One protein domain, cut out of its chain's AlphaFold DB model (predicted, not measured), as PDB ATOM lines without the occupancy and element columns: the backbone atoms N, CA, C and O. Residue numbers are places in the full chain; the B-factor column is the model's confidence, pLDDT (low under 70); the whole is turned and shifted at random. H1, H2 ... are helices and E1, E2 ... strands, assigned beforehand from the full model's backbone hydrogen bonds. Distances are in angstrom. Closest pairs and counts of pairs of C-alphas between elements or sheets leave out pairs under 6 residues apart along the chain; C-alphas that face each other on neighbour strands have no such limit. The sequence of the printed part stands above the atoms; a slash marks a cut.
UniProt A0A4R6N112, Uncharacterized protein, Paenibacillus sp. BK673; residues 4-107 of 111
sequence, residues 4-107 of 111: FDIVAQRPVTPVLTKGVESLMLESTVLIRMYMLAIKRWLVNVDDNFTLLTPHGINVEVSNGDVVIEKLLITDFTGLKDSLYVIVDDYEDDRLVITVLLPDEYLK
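AT A GLANCE: This is residues 4 to 107 of the 111 residues of an uncharacterized protein of Paenibacillus sp. BK673 (UniProt A0A4R6N112). What is the main picture? One strongly twisted sheet of six strands bends partway round the long helix H3, which packs on one face with its residues 30 to 41, in two layers. Short H4 touches H3 on that same face, while the short helices H1, H2 and H5 lie at the sheet's rim. What makes it up? The printed part has 104 residues, of mixed class, with five named helices and six named strands in the order H1 E1 H2 H3 E2 E3 E4 H4 E5 E6 H5; the mixed sheet runs E1 E6 E5 E2 E3 E4. It is compact, with a radius of gyration of the C-alphas of 13.1 A and spans of 39 by 27 by 27 A.

HOW THE PARTS SIT: How are the strands paired? Edge strand E1, residues 12 to 16, is parallel to E6, residues 94 to 100, with N 13 and O 95 2.8 A apart. E6 and E5, residues 83 to 90, form an antiparallel hairpin, with N 86 and O 98 2.9 A apart, and E5 is antiparallel to E2, residues 49 to 55, with N 50 and O 85 2.8 A apart. E2, E3, residues 58 to 62, and edge strand E4, residues 67 to 72, form a meander, each strand the antiparallel neighbour of the one before, with N 53 and O 60 2.9 A and N 59 and O 71 2.7 A apart. What is on one face? H3, residues 27 to 43, is on the sheet; its closest C-alphas to E5 are Ala 37 and Val 85, 6.5 A. H4, residues 73 to 76, is on the same face, only just over E3 with 3 of its 4 C-alphas, and touches residues 29 to 32 of H3 alone, the closest C-alphas being Val 29 and Phe 76, 5.3 A. Where are the other helices? H2, residues 18 to 22, is at the sheet's level, its height 0.2 A over a local plane through just 6 C-alphas. H1, residues 4 to 9, only just grazes the sheet, with 5 pairs of C-alphas within 10 A, and H5, residues 102 to 107, only grazes it. How regular are the helix backbones? Every O i to N i+4 pair is within hydrogen-bond range in H1, H2 and H3; H4 is too short for one, and H5 has 0 of 2, beside 2 of 3 O i to N i+3 pairs.

IN THESE COORDINATES: Where does one start and stop? H1 begins at C-alpha 4, (30.193, 3.608, -12.068), and H5 ends at C-alpha 107, (23.500, 12.961, -43.891). Which elements are long? From first to last C-alpha H3 measures 24.6 A, E5 22.2 A, E6 19.4 A and E2 19.0 A.

THE WHOLE: How far does it reach? The two C-alphas farthest apart, Gly 56 and Asp 92, are 40.3 A apart. Are there cuts or long links? The printed part has no cut and no long link; H4 to E5 is short and the others are tight. Where is confidence low? Residues 4 to 9 and 106 to 107 have pLDDT under 70; the mean of the printed part is 90.2.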
ATOM      1  N   PHE A   4      30.656   2.548 -12.957       56.09
ATOM      2  CA  PHE A   4      30.193   3.608 -12.068       56.09
ATOM      3  C   PHE A   4      31.333   4.501 -11.572       56.09
ATOM      4  O   PHE A   4      31.123   5.703 -11.455       56.09
ATOM      5  N   ASP A   5      32.536   3.958 -11.365       57.66
ATOM      6  CA  ASP A   5      33.701   4.740 -10.941       57.66
ATOM      7  C   ASP A   5      34.141   5.717 -12.037       57.66
ATOM      8  O   ASP A   5      34.542   6.836 -11.736       57.66
ATOM      9  N   ILE A   6      34.035   5.321 -13.310       58.88
ATOM     10  CA  ILE A   6      34.447   6.147 -14.455       58.88
ATOM     11  C   ILE A   6      33.402   7.211 -14.763       58.88
ATOM     12  O   ILE A   6      33.762   8.368 -14.930       58.88
ATOM     13  N   VAL A   7      32.111   6.864 -14.758       58.53
ATOM     14  CA  VAL A   7      31.026   7.857 -14.887       58.53
ATOM     15  C   VAL A   7      31.033   8.845 -13.709       58.53
ATOM     16  O   VAL A   7      30.666  10.005 -13.876       58.53
ATOM     17  N   ALA A   8      31.482   8.420 -12.523       56.97
ATOM     18  CA  ALA A   8      31.659   9.305 -11.370       56.97
ATOM     19  C   ALA A   8      32.904  10.208 -11.472       56.97
ATOM     20  O   ALA A   8      32.933  11.261 -10.836       56.97
ATOM     21  N   GLN A   9      33.921   9.816 -12.247       68.06
ATOM     22  CA  GLN A   9      35.178  10.562 -12.415       68.06
ATOM     23  C   GLN A   9      35.195  11.445 -13.669       68.06
ATOM     24  O   GLN A   9      35.865  12.475 -13.679       68.06
ATOM     25  N   ARG A  10      34.447  11.064 -14.709       79.62
ATOM     26  CA  ARG A  10      34.418  11.711 -16.023       79.62
ATOM     27  C   ARG A  10      33.007  12.207 -16.341       79.62
ATOM     28  O   ARG A  10      32.089  11.390 -16.425       79.62
ATOM     29  N   PRO A  11      32.797  13.519 -16.552       85.19
ATOM     30  CA  PRO A  11      31.494  14.036 -16.946       85.19
ATOM     31  C   PRO A  11      31.019  13.410 -18.263       85.19
ATOM     32  O   PRO A  11      31.731  13.449 -19.269       85.19
ATOM     33  N   VAL A  12      29.795  12.877 -18.260       87.94
ATOM     34  CA  VAL A  12      29.124  12.332 -19.447       87.94
ATOM     35  C   VAL A  12      28.119  13.352 -19.971       87.94
ATOM     36  O   VAL A  12      27.199  13.747 -19.254       87.94
ATOM     37  N   THR A  13      28.277  13.764 -21.227       91.62
ATOM     38  CA  THR A  13      27.361  14.687 -21.911       91.62
ATOM     39  C   THR A  13      26.604  13.945 -23.012       91.62
ATOM     40  O   THR A  13      27.205  13.618 -24.035       91.62
ATOM     41  N   PRO A  14      25.301  13.662 -22.842       93.12
ATOM     42  CA  PRO A  14      24.506  13.065 -23.901       93.12
ATOM     43  C   PRO A  14      24.090  14.116 -24.938       93.12
ATOM     44  O   PRO A  14      23.654  15.214 -24.590       93.12
ATOM     45  N   VAL A  15      24.175  13.750 -26.213       95.31
ATOM     46  CA  VAL A  15      23.674  14.513 -27.356       95.31
ATOM     47  C   VAL A  15      22.668  13.634 -28.085       95.31
ATOM     48  O   VAL A  15      23.017  12.572 -28.594       95.31
ATOM     49  N   LEU A  16      21.413  14.069 -28.124       96.31
ATOM     50  CA  LEU A  16      20.345  13.380 -28.841       96.31
ATOM     51  C   LEU A  16      20.023  14.160 -30.108       96.31
ATOM     52  O   LEU A  16      19.865  15.382 -30.070       96.31
ATOM     53  N   THR A  17      19.915  13.474 -31.240       95.94
ATOM     54  CA  THR A  17      19.374  14.104 -32.443       95.94
ATOM     55  C   THR A  17      17.871  14.326 -32.316       95.94
ATOM     56  O   THR A  17      17.174  13.660 -31.548       95.94
ATOM     57  N   LYS A  18      17.340  15.231 -33.146       93.44
ATOM     58  CA  LYS A  18      15.896  15.497 -33.205       93.44
ATOM     59  C   LYS A  18      15.086  14.240 -33.522       93.44
ATOM     60  O   LYS A  18      13.984  14.087 -33.001       93.44
ATOM     61  N   GLY A  19      15.618  13.355 -34.373       94.06
ATOM     62  CA  GLY A  19      14.999  12.067 -34.661       94.06
ATOM     63  C   GLY A  19      14.823  11.234 -33.396       94.06
ATOM     64  O   GLY A  19      13.715  10.789 -33.106       94.06
ATOM     65  N   VAL A  20      15.875  11.115 -32.587       94.94
ATOM     66  CA  VAL A  20      15.842  10.353 -31.330       94.94
ATOM     67  C   VAL A  20      14.937  11.001 -30.284       94.94
ATOM     68  O   VAL A  20      14.150  10.300 -29.652       94.94
ATOM     69  N   GLU A  21      14.973  12.327 -30.133       93.94
ATOM     70  CA  GLU A  21      14.069  13.048 -29.222       93.94
ATOM     71  C   GLU A  21      12.590  12.791 -29.560       93.94
ATOM     72  O   GLU A  21      11.754  12.643 -28.666       93.94
ATOM     73  N   SER A  22      12.264  12.674 -30.852       94.00
ATOM     74  CA  SER A  22      10.896  12.417 -31.313       94.00
ATOM     75  C   SER A  22      10.367  11.022 -30.960       94.00
ATOM     76  O   SER A  22       9.150  10.830 -30.919       94.00
ATOM     77  N   LEU A  23      11.253  10.068 -30.647       92.19
ATOM     78  CA  LEU A  23      10.870   8.723 -30.212       92.19
ATOM     79  C   LEU A  23      10.308   8.698 -28.785       92.19
ATOM     80  O   LEU A  23       9.702   7.702 -28.397       92.19
ATOM     81  N   MET A  24      10.500   9.775 -28.009       91.81
ATOM     82  CA  MET A  24      10.031   9.901 -26.622       91.81
ATOM     83  C   MET A  24      10.426   8.702 -25.744       91.81
ATOM     84  O   MET A  24       9.635   8.228 -24.927       91.81
ATOM     85  N   LEU A  25      11.648   8.191 -25.932       94.19
ATOM     86  CA  LEU A  25      12.175   7.107 -25.110       94.19
ATOM     87  C   LEU A  25      12.259   7.543 -23.649       94.19
ATOM     88  O   LEU A  25      12.631   8.676 -23.336       94.19
ATOM     89  N   GLU A  26      11.945   6.620 -22.744       94.81
ATOM     90  CA  GLU A  26      12.095   6.877 -21.317       94.81
ATOM     91  C   GLU A  26      13.562   7.158 -20.969       94.81
ATOM     92  O   GLU A  26      14.480   6.507 -21.476       94.81
ATOM     93  N   SER A  27      13.802   8.083 -20.038       92.62
ATOM     94  CA  SER A  27      15.162   8.429 -19.605       92.62
ATOM     95  C   SER A  27      15.945   7.215 -19.095       92.62
ATOM     96  O   SER A  27      17.157   7.140 -19.264       92.62
ATOM     97  N   THR A  28      15.259   6.240 -18.497       94.38
ATOM     98  CA  THR A  28      15.838   4.970 -18.033       94.38
ATOM     99  C   THR A  28      16.394   4.132 -19.185       94.38
ATOM    100  O   THR A  28      17.458   3.530 -19.041       94.38
ATOM    101  N   VAL A  29      15.714   4.121 -20.332       95.19
ATOM    102  CA  VAL A  29      16.147   3.431 -21.555       95.19
ATOM    103  C   VAL A  29      17.370   4.125 -22.145       95.19
ATOM    104  O   VAL A  29      18.360   3.461 -22.449       95.19
ATOM    105  N   LEU A  30      17.348   5.458 -22.215       94.81
ATOM    106  CA  LEU A  30      18.492   6.251 -22.670       94.81
ATOM    107  C   LEU A  30      19.729   6.015 -21.790       94.81
ATOM    108  O   LEU A  30      20.804   5.711 -22.300       94.81
ATOM    109  N   ILE A  31      19.574   6.046 -20.464       93.38
ATOM    110  CA  ILE A  31      20.670   5.767 -19.522       93.38
ATOM    111  C   ILE A  31      21.242   4.358 -19.734       93.38
ATOM    112  O   ILE A  31      22.460   4.183 -19.722       93.38
ATOM    113  N   ARG A  32      20.394   3.349 -19.967       94.12
ATOM    114  CA  ARG A  32      20.853   1.981 -20.264       94.12
ATOM    115  C   ARG A  32      21.672   1.917 -21.548       94.12
ATOM    116  O   ARG A  32      22.717   1.271 -21.552       94.12
ATOM    117  N   MET A  33      21.235   2.603 -22.604       95.50
ATOM    118  CA  MET A  33      21.987   2.703 -23.859       95.50
ATOM    119  C   MET A  33      23.363   3.338 -23.637       95.50
ATOM    120  O   MET A  33      24.366   2.805 -24.108       95.50
ATOM    121  N   TYR A  34      23.429   4.426 -22.863       93.75
ATOM    122  CA  TYR A  34      24.686   5.107 -22.538       93.75
ATOM    123  C   TYR A  34      25.647   4.190 -21.784       93.75
ATOM    124  O   TYR A  34      26.807   4.048 -22.162       93.75
ATOM    125  N   MET A  35      25.156   3.529 -20.733       92.19
ATOM    126  CA  MET A  35      25.965   2.618 -19.924       92.19
ATOM    127  C   MET A  35      26.483   1.432 -20.735       92.19
ATOM    128  O   MET A  35      27.627   1.020 -20.544       92.19
ATOM    129  N   LEU A  36      25.659   0.888 -21.633       93.62
ATOM    130  CA  LEU A  36      26.050  -0.197 -22.525       93.62
ATOM    131  C   LEU A  36      27.193   0.231 -23.454       93.62
ATOM    132  O   LEU A  36      28.204  -0.464 -23.533       93.62
ATOM    133  N   ALA A  37      27.055   1.386 -24.108       94.25
ATOM    134  CA  ALA A  37      28.069   1.902 -25.023       94.25
ATOM    135  C   ALA A  37      29.384   2.230 -24.295       94.25
ATOM    136  O   ALA A  37      30.446   1.777 -24.722       94.25
ATOM    137  N   ILE A  38      29.322   2.912 -23.142       92.06
ATOM    138  CA  ILE A  38      30.508   3.197 -22.314       92.06
ATOM    139  C   ILE A  38      31.189   1.897 -21.883       92.06
ATOM    140  O   ILE A  38      32.407   1.781 -21.970       92.06
ATOM    141  N   LYS A  39      30.424   0.900 -21.422       90.69
ATOM    142  CA  LYS A  39      30.984  -0.385 -20.989       90.69
ATOM    143  C   LYS A  39      31.783  -1.055 -22.100       90.69
ATOM    144  O   LYS A  39      32.845  -1.601 -21.823       90.69
ATOM    145  N   ARG A  40      31.260  -1.039 -23.325       91.00
ATOM    146  CA  ARG A  40      31.936  -1.626 -24.484       91.00
ATOM    147  C   ARG A  40      33.216  -0.875 -24.825       91.00
ATOM    148  O   ARG A  40      34.275  -1.495 -24.869       91.00
ATOM    149  N   TRP A  41      33.127   0.446 -24.922       91.25
ATOM    150  CA  TRP A  41      34.277   1.312 -25.161       91.25
ATOM    151  C   TRP A  41      35.383   1.147 -24.098       91.25
ATOM    152  O   TRP A  41      36.567   1.116 -24.413       91.25
ATOM    153  N   LEU A  42      35.029   0.932 -22.828       87.81
ATOM    154  CA  LEU A  42      36.011   0.677 -21.765       87.81
ATOM    155  C   LEU A  42      36.749  -0.657 -21.894       87.81
ATOM    156  O   LEU A  42      37.858  -0.799 -21.378       87.81
ATOM    157  N   VAL A  43      36.128  -1.649 -22.530       88.81
ATOM    158  CA  VAL A  43      36.773  -2.936 -22.814       88.81
ATOM    159  C   VAL A  43      37.696  -2.810 -24.025       88.81
ATOM    160  O   VAL A  43      38.763  -3.422 -24.037       88.81
ATOM    161  N   ASN A  44      37.305  -2.012 -25.019       87.94
ATOM    162  CA  ASN A  44      38.100  -1.711 -26.200       87.94
ATOM    163  C   ASN A  44      37.839  -0.271 -26.663       87.94
ATOM    164  O   ASN A  44      36.767   0.015 -27.192       87.94
ATOM    165  N   VAL A  45      38.830   0.610 -26.510       85.81
ATOM    166  CA  VAL A  45      38.682   2.044 -26.822       85.81
ATOM    167  C   VAL A  45      38.447   2.323 -28.308       85.81
ATOM    168  O   VAL A  45      37.869   3.355 -28.640       85.81
ATOM    169  N   ASP A  46      38.826   1.387 -29.185       86.69
ATOM    170  CA  ASP A  46      38.543   1.454 -30.623       86.69
ATOM    171  C   ASP A  46      37.094   1.027 -30.955       86.69
ATOM    172  O   ASP A  46      36.611   1.276 -32.056       86.69
ATOM    173  N   ASP A  47      36.373   0.396 -30.015       88.31
ATOM    174  CA  ASP A  47      34.960   0.001 -30.147       88.31
ATOM    175  C   ASP A  47      34.032   1.081 -29.575       88.31
ATOM    176  O   ASP A  47      33.302   0.884 -28.598       88.31
ATOM    177  N   ASN A  48      34.087   2.266 -30.176       92.81
ATOM    178  CA  ASN A  48      33.332   3.431 -29.726       92.81
ATOM    179  C   ASN A  48      31.916   3.534 -30.325       92.81
ATOM    180  O   ASN A  48      31.177   4.468 -30.009       92.81
ATOM    181  N   PHE A  49      31.525   2.578 -31.172       95.31
ATOM    182  CA  PHE A  49      30.254   2.560 -31.884       95.31
ATOM    183  C   PHE A  49      29.368   1.394 -31.427       95.31
ATOM    184  O   PHE A  49      29.757   0.224 -31.413       95.31
ATOM    185  N   THR A  50      28.119   1.703 -31.090       96.75
ATOM    186  CA  THR A  50      27.100   0.725 -30.704       96.75
ATOM    187  C   THR A  50      25.848   0.914 -31.552       96.75
ATOM    188  O   THR A  50      25.205   1.955 -31.488       96.75
ATOM    189  N   LEU A  51      25.455  -0.118 -32.298       97.12
ATOM    190  CA  LEU A  51      24.161  -0.192 -32.975       97.12
ATOM    191  C   LEU A  51      23.223  -1.101 -32.178       97.12
ATOM    192  O   LEU A  51      23.533  -2.276 -31.970       97.12
ATOM    193  N   LEU A  52      22.079  -0.552 -31.768       97.75
ATOM    194  CA  LEU A  52      20.962  -1.283 -31.173       97.75
ATOM    195  C   LEU A  52      19.853  -1.463 -32.210       97.75
ATOM    196  O   LEU A  52      19.302  -0.473 -32.690       97.75
ATOM    197  N   THR A  53      19.499  -2.707 -32.525       97.31
ATOM    198  CA  THR A  53      18.441  -3.033 -33.492       97.31
ATOM    199  C   THR A  53      17.345  -3.861 -32.824       97.31
ATOM    200  O   THR A  53      17.617  -4.990 -32.402       97.31
ATOM    201  N   PRO A  54      16.103  -3.355 -32.717       96.94
ATOM    202  CA  PRO A  54      14.995  -4.152 -32.207       96.94
ATOM    203  C   PRO A  54      14.677  -5.305 -33.173       96.94
ATOM    204  O   PRO A  54      14.438  -5.100 -34.362       96.94
ATOM    205  N   HIS A  55      14.661  -6.535 -32.657       95.31
ATOM    206  CA  HIS A  55      14.394  -7.758 -33.409       95.31
ATOM    207  C   HIS A  55      13.499  -8.708 -32.594       95.31
ATOM    208  O   HIS A  55      13.956  -9.548 -31.812       95.31
ATOM    209  N   GLY A  56      12.185  -8.588 -32.796       93.50
ATOM    210  CA  GLY A  56      11.191  -9.396 -32.089       93.50
ATOM    211  C   GLY A  56      11.207  -9.120 -30.584       93.50
ATOM    212  O   GLY A  56      10.913  -8.009 -30.156       93.50
ATOM    213  N   ILE A  57      11.540 -10.134 -29.782       95.56
ATOM    214  CA  ILE A  57      11.625 -10.019 -28.314       95.56
ATOM    215  C   ILE A  57      12.988  -9.523 -27.817       95.56
ATOM    216  O   ILE A  57      13.175  -9.371 -26.610       95.56
ATOM    217  N   ASN A  58      13.940  -9.302 -28.725       97.62
ATOM    218  CA  ASN A  58      15.303  -8.919 -28.385       97.62
ATOM    219  C   ASN A  58      15.687  -7.572 -29.004       97.62
ATOM    220  O   ASN A  58      15.076  -7.113 -29.965       97.62
ATOM    221  N   VAL A  59      16.756  -6.984 -28.481       97.88
ATOM    222  CA  VAL A  59      17.566  -5.955 -29.125       97.88
ATOM    223  C   VAL A  59      18.910  -6.582 -29.453       97.88
ATOM    224  O   VAL A  59      19.608  -7.070 -28.563       97.88
ATOM    225  N   GLU A  60      19.258  -6.606 -30.732       97.94
ATOM    226  CA  GLU A  60      20.584  -7.013 -31.183       97.94
ATOM    227  C   GLU A  60      21.538  -5.833 -31.035       97.94
ATOM    228  O   GLU A  60      21.269  -4.737 -31.527       97.94
ATOM    229  N   VAL A  61      22.644  -6.064 -30.336       97.44
ATOM    230  CA  VAL A  61      23.691  -5.075 -30.096       97.44
ATOM    231  C   VAL A  61      24.881  -5.438 -30.972       97.44
ATOM    232  O   VAL A  61      25.353  -6.573 -30.940       97.44
ATOM    233  N   SER A  62      25.380  -4.485 -31.754       96.06
ATOM    234  CA  SER A  62      26.511  -4.682 -32.671       96.06
ATOM    235  C   SER A  62      27.486  -3.506 -32.642       96.06
ATOM    236  O   SER A  62      27.152  -2.428 -32.142       96.06
ATOM    237  N   ASN A  63      28.685  -3.704 -33.183       93.38
ATOM    238  CA  ASN A  63      29.651  -2.637 -33.479       93.38
ATOM    239  C   ASN A  63      29.556  -2.132 -34.930       93.38
ATOM    240  O   ASN A  63      30.472  -1.481 -35.414       93.38
ATOM    241  N   GLY A  64      28.469  -2.446 -35.640       89.06
ATOM    242  CA  GLY A  64      28.308  -2.136 -37.064       89.06
ATOM    243  C   GLY A  64      28.769  -3.254 -38.003       89.06
ATOM    244  O   GLY A  64      28.184  -3.399 -39.072       89.06
ATOM    245  N   ASP A  65      29.709  -4.100 -37.573       89.88
ATOM    246  CA  ASP A  65      30.201  -5.232 -38.370       89.88
ATOM    247  C   ASP A  65      29.608  -6.569 -37.911       89.88
ATOM    248  O   ASP A  65      29.181  -7.392 -38.725       89.88
ATOM    249  N   VAL A  66      29.571  -6.798 -36.596       94.00
ATOM    250  CA  VAL A  66      29.134  -8.067 -36.001       94.00
ATOM    251  C   VAL A  66      28.165  -7.850 -34.847       94.00
ATOM    252  O   VAL A  66      28.285  -6.901 -34.072       94.00
ATOM    253  N   VAL A  67      27.203  -8.766 -34.702       96.50
ATOM    254  CA  VAL A  67      26.338  -8.828 -33.515       96.50
ATOM    255  C   VAL A  67      27.155  -9.371 -32.346       96.50
ATOM    256  O   VAL A  67      27.682 -10.480 -32.411       96.50
ATOM    257  N   ILE A  68      27.246  -8.581 -31.283       94.50
ATOM    258  CA  ILE A  68      28.051  -8.854 -30.090       94.50
ATOM    259  C   ILE A  68      27.202  -9.535 -29.021       94.50
ATOM    260  O   ILE A  68      27.642 -10.493 -28.390       94.50
ATOM    261  N   GLU A  69      25.967  -9.073 -28.834       95.75
ATOM    262  CA  GLU A  69      25.050  -9.645 -27.853       95.75
ATOM    263  C   GLU A  69      23.583  -9.426 -28.238       95.75
ATOM    264  O   GLU A  69      23.252  -8.652 -29.142       95.75
ATOM    265  N   LYS A  70      22.692 -10.140 -27.544       97.25
ATOM    266  CA  LYS A  70      21.241  -9.975 -27.649       97.25
ATOM    267  C   LYS A  70      20.677  -9.723 -26.259       97.25
ATOM    268  O   LYS A  70      20.881 -10.536 -25.359       97.25
ATOM    269  N   LEU A  71      19.961  -8.618 -26.109       97.19
ATOM    270  CA  LEU A  71      19.311  -8.205 -24.866       97.19
ATOM    271  C   LEU A  71      17.795  -8.300 -25.019       97.19
ATOM    272  O   LEU A  71      17.298  -8.309 -26.140       97.19
ATOM    273  N   LEU A  72      17.041  -8.360 -23.922       97.00
ATOM    274  CA  LEU A  72      15.580  -8.382 -24.005       97.00
ATOM    275  C   LEU A  72      15.046  -7.000 -24.395       97.00
ATOM    276  O   LEU A  72      15.473  -5.981 -23.855       97.00
ATOM    277  N   ILE A  73      14.047  -6.953 -25.279       95.38
ATOM    278  CA  ILE A  73      13.402  -5.691 -25.687       95.38
ATOM    279  C   ILE A  73      12.746  -4.958 -24.508       95.38
ATOM    280  O   ILE A  73      12.595  -3.741 -24.536       95.38
ATOM    281  N   THR A  74      12.412  -5.675 -23.433       94.62
ATOM    282  CA  THR A  74      11.860  -5.099 -22.200       94.62
ATOM    283  C   THR A  74      12.839  -4.171 -21.479       94.62
ATOM    284  O   THR A  74      12.397  -3.247 -20.799       94.62
ATOM    285  N   ASP A  75      14.152  -4.358 -21.655       92.62
ATOM    286  CA  ASP A  75      15.171  -3.436 -21.133       92.62
ATOM    287  C   ASP A  75      15.249  -2.121 -21.932       92.62
ATOM    288  O   ASP A  75      15.822  -1.142 -21.455       92.62
ATOM    289  N   PHE A  76      14.639  -2.089 -23.122       94.75
ATOM    290  CA  PHE A  76      14.630  -0.964 -24.059       94.75
ATOM    291  C   PHE A  76      13.197  -0.636 -24.494       94.75
ATOM    292  O   PHE A  76      12.890  -0.494 -25.678       94.75
ATOM    293  N   THR A  77      12.292  -0.555 -23.518       92.06
ATOM    294  CA  THR A  77      10.866  -0.327 -23.770       92.06
ATOM    295  C   THR A  77      10.645   0.942 -24.604       92.06
ATOM    296  O   THR A  77      11.212   1.994 -24.330       92.06
ATOM    297  N   GLY A  78       9.818   0.838 -25.647       90.81
ATOM    298  CA  GLY A  78       9.540   1.943 -26.570       90.81
ATOM    299  C   GLY A  78      10.512   2.058 -27.748       90.81
ATOM    300  O   GLY A  78      10.203   2.777 -28.696       90.81
ATOM    301  N   LEU A  79      11.623   1.309 -27.755       94.31
ATOM    302  CA  LEU A  79      12.537   1.248 -28.893       94.31
ATOM    303  C   LEU A  79      11.881   0.525 -30.076       94.31
ATOM    304  O   LEU A  79      11.591  -0.670 -30.008       94.31
ATOM    305  N   LYS A  80      11.646   1.262 -31.162       92.69
ATOM    306  CA  LYS A  80      11.048   0.739 -32.404       92.69
ATOM    307  C   LYS A  80      11.991   0.810 -33.596       92.69
ATOM    308  O   LYS A  80      11.910  -0.041 -34.474       92.69
ATOM    309  N   ASP A  81      12.883   1.789 -33.586       95.38
ATOM    310  CA  ASP A  81      13.853   2.035 -34.643       95.38
ATOM    311  C   ASP A  81      15.251   1.615 -34.193       95.38
ATOM    312  O   ASP A  81      15.549   1.566 -32.996       95.38
ATOM    313  N   SER A  82      16.118   1.300 -35.155       96.69
ATOM    314  CA  SER A  82      17.537   1.116 -34.865       96.69
ATOM    315  C   SER A  82      18.154   2.438 -34.416       96.69
ATOM    316  O   SER A  82      17.840   3.487 -34.974       96.69
ATOM    317  N   LEU A  83      19.067   2.378 -33.449       97.19
ATOM    318  CA  LEU A  83      19.790   3.543 -32.940       97.19
ATOM    319  C   LEU A  83      21.291   3.310 -32.974       97.19
ATOM    320  O   LEU A  83      21.767   2.222 -32.647       97.19
ATOM    321  N   TYR A  84      22.024   4.358 -33.333       97.25
ATOM    322  CA  TYR A  84      23.468   4.434 -33.159       97.25
ATOM    323  C   TYR A  84      23.762   5.180 -31.865       97.25
ATOM    324  O   TYR A  84      23.155   6.212 -31.594       97.25
ATOM    325  N   VAL A  85      24.698   4.655 -31.082       97.31
ATOM    326  CA  VAL A  85      25.231   5.265 -29.866       97.31
ATOM    327  C   VAL A  85      26.744   5.313 -30.021       97.31
ATOM    328  O   VAL A  85      27.388   4.270 -30.137       97.31
ATOM    329  N   ILE A  86      27.294   6.520 -30.059       96.31
ATOM    330  CA  ILE A  86      28.716   6.780 -30.290       96.31
ATOM    331  C   ILE A  86      29.302   7.384 -29.023       96.31
ATOM    332  O   ILE A  86      28.705   8.297 -28.451       96.31
ATOM    333  N   VAL A  87      30.444   6.864 -28.583       95.00
ATOM    334  CA  VAL A  87      31.200   7.386 -27.442       95.00
ATOM    335  C   VAL A  87      32.409   8.147 -27.967       95.00
ATOM    336  O   VAL A  87      33.332   7.558 -28.515       95.00
ATOM    337  N   ASP A  88      32.426   9.457 -27.772       93.00
ATOM    338  CA  ASP A  88      33.577  10.291 -28.097       93.00
ATOM    339  C   ASP A  88      34.331  10.640 -26.809       93.00
ATOM    340  O   ASP A  88      33.780  11.263 -25.892       93.00
ATOM    341  N   ASP A  89      35.596  10.222 -26.742       90.38
ATOM    342  CA  ASP A  89      36.522  10.555 -25.661       90.38
ATOM    343  C   ASP A  89      37.281  11.844 -26.010       90.38
ATOM    344  O   ASP A  89      38.060  11.883 -26.965       90.38
ATOM    345  N   TYR A  90      37.034  12.907 -25.243       84.69
ATOM    346  CA  TYR A  90      37.748  14.175 -25.366       84.69
ATOM    347  C   TYR A  90      38.866  14.275 -24.323       84.69
ATOM    348  O   TYR A  90      38.664  13.941 -23.155       84.69
ATOM    349  N   GLU A  91      39.993  14.872 -24.733       70.19
ATOM    350  CA  GLU A  91      41.243  15.024 -23.961       70.19
ATOM    351  C   GLU A  91      41.087  15.699 -22.578       70.19
ATOM    352  O   GLU A  91      41.963  15.561 -21.728       70.19
ATOM    353  N   ASP A  92      39.965  16.378 -22.315       74.38
ATOM    354  CA  ASP A  92      39.627  17.001 -21.022       74.38
ATOM    355  C   ASP A  92      38.924  16.037 -20.037       74.38
ATOM    356  O   ASP A  92      38.102  16.470 -19.225       74.38
ATOM    357  N   ASP A  93      39.136  14.726 -20.156       73.38
ATOM    358  CA  ASP A  93      38.458  13.692 -19.362       73.38
ATOM    359  C   ASP A  93      36.919  13.709 -19.473       73.38
ATOM    360  O   ASP A  93      36.206  13.177 -18.619       73.38
ATOM    361  N   ARG A  94      36.364  14.240 -20.567       86.31
ATOM    362  CA  ARG A  94      34.911  14.267 -20.815       86.31
ATOM    363  C   ARG A  94      34.510  13.221 -21.841       86.31
ATOM    364  O   ARG A  94      35.218  13.017 -22.822       86.31
ATOM    365  N   LEU A  95      33.363  12.588 -21.617       90.25
ATOM    366  CA  LEU A  95      32.749  11.675 -22.576       90.25
ATOM    367  C   LEU A  95      31.527  12.352 -23.188       90.25
ATOM    368  O   LEU A  95      30.641  12.816 -22.464       90.25
ATOM    369  N   VAL A  96      31.463  12.394 -24.513       93.50
ATOM    370  CA  VAL A  96      30.248  12.780 -25.236       93.50
ATOM    371  C   VAL A  96      29.602  11.515 -25.770       93.50
ATOM    372  O   VAL A  96      30.266  10.687 -26.384       93.50
ATOM    373  N   ILE A  97      28.308  11.347 -25.506       95.44
ATOM    374  CA  ILE A  97      27.542  10.212 -26.019       95.44
ATOM    375  C   ILE A  97      26.534  10.736 -27.018       95.44
ATOM    376  O   ILE A  97      25.551  11.365 -26.629       95.44
ATOM    377  N   THR A  98      26.763  10.458 -28.293       97.00
ATOM    378  CA  THR A  98      25.847  10.862 -29.356       97.00
ATOM    379  C   THR A  98      24.898   9.716 -29.668       97.00
ATOM    380  O   THR A  98      25.346   8.625 -30.014       97.00
ATOM    381  N   VAL A  99      23.590   9.960 -29.568       97.31
ATOM    382  CA  VAL A  99      22.557   9.019 -30.020       97.31
ATOM    383  C   VAL A  99      21.826   9.596 -31.213       97.31
ATOM    384  O   VAL A  99      21.337  10.727 -31.170       97.31
ATOM    385  N   LEU A 100      21.744   8.798 -32.270       96.69
ATOM    386  CA  LEU A 100      21.171   9.206 -33.542       96.69
ATOM    387  C   LEU A 100      20.490   8.048 -34.270       96.69
ATOM    388  O   LEU A 100      20.802   6.876 -34.040       96.69
ATOM    389  N   LEU A 101      19.585   8.387 -35.185       95.81
ATOM    390  CA  LEU A 101      19.035   7.434 -36.138       95.81
ATOM    391  C   LEU A 101      20.069   7.129 -37.244       95.81
ATOM    392  O   LEU A 101      20.845   8.013 -37.632       95.81
ATOM    393  N   PRO A 102      20.073   5.910 -37.815       93.38
ATOM    394  CA  PRO A 102      20.981   5.523 -38.896       93.38
ATOM    395  C   PRO A 102      21.015   6.483 -40.094       93.38
ATOM    396  O   PRO A 102      22.068   6.763 -40.668       93.38
ATOM    397  N   ASP A 103      19.863   7.021 -40.476       91.69
ATOM    398  CA  ASP A 103      19.699   7.934 -41.604       91.69
ATOM    399  C   ASP A 103      20.152   9.374 -41.304       91.69
ATOM    400  O   ASP A 103      20.369  10.157 -42.235       91.69
ATOM    401  N   GLU A 104      20.349   9.728 -40.032       89.00
ATOM    402  CA  GLU A 104      20.959  10.995 -39.614       89.00
ATOM    403  C   GLU A 104      22.490  10.938 -39.710       89.00
ATOM    404  O   GLU A 104      23.113  11.941 -40.060       89.00
ATOM    405  N   TYR A 105      23.096   9.760 -39.517       81.56
ATOM    406  CA  TYR A 105      24.545   9.566 -39.659       81.56
ATOM    407  C   TYR A 105      25.004   9.779 -41.107       81.56
ATOM    408  O   TYR A 105      25.952  10.512 -41.389       81.56
ATOM    409  N   LEU A 106      24.266   9.204 -42.062       67.81
ATOM    410  CA  LEU A 106      24.587   9.269 -43.492       67.81
ATOM    411  C   LEU A 106      24.453  10.680 -44.090       67.81
ATOM    412  O   LEU A 106      25.057  10.973 -45.123       67.81
ATOM    413  N   LYS A 107      23.675  11.564 -43.456       58.22
ATOM    414  CA  LYS A 107      23.500  12.961 -43.891       58.22
ATOM    415  C   LYS A 107      24.627  13.882 -43.416       58.22
ATOM    416  O   LYS A 107      24.823  14.924 -44.032       58.22
TER     417      LYS A 107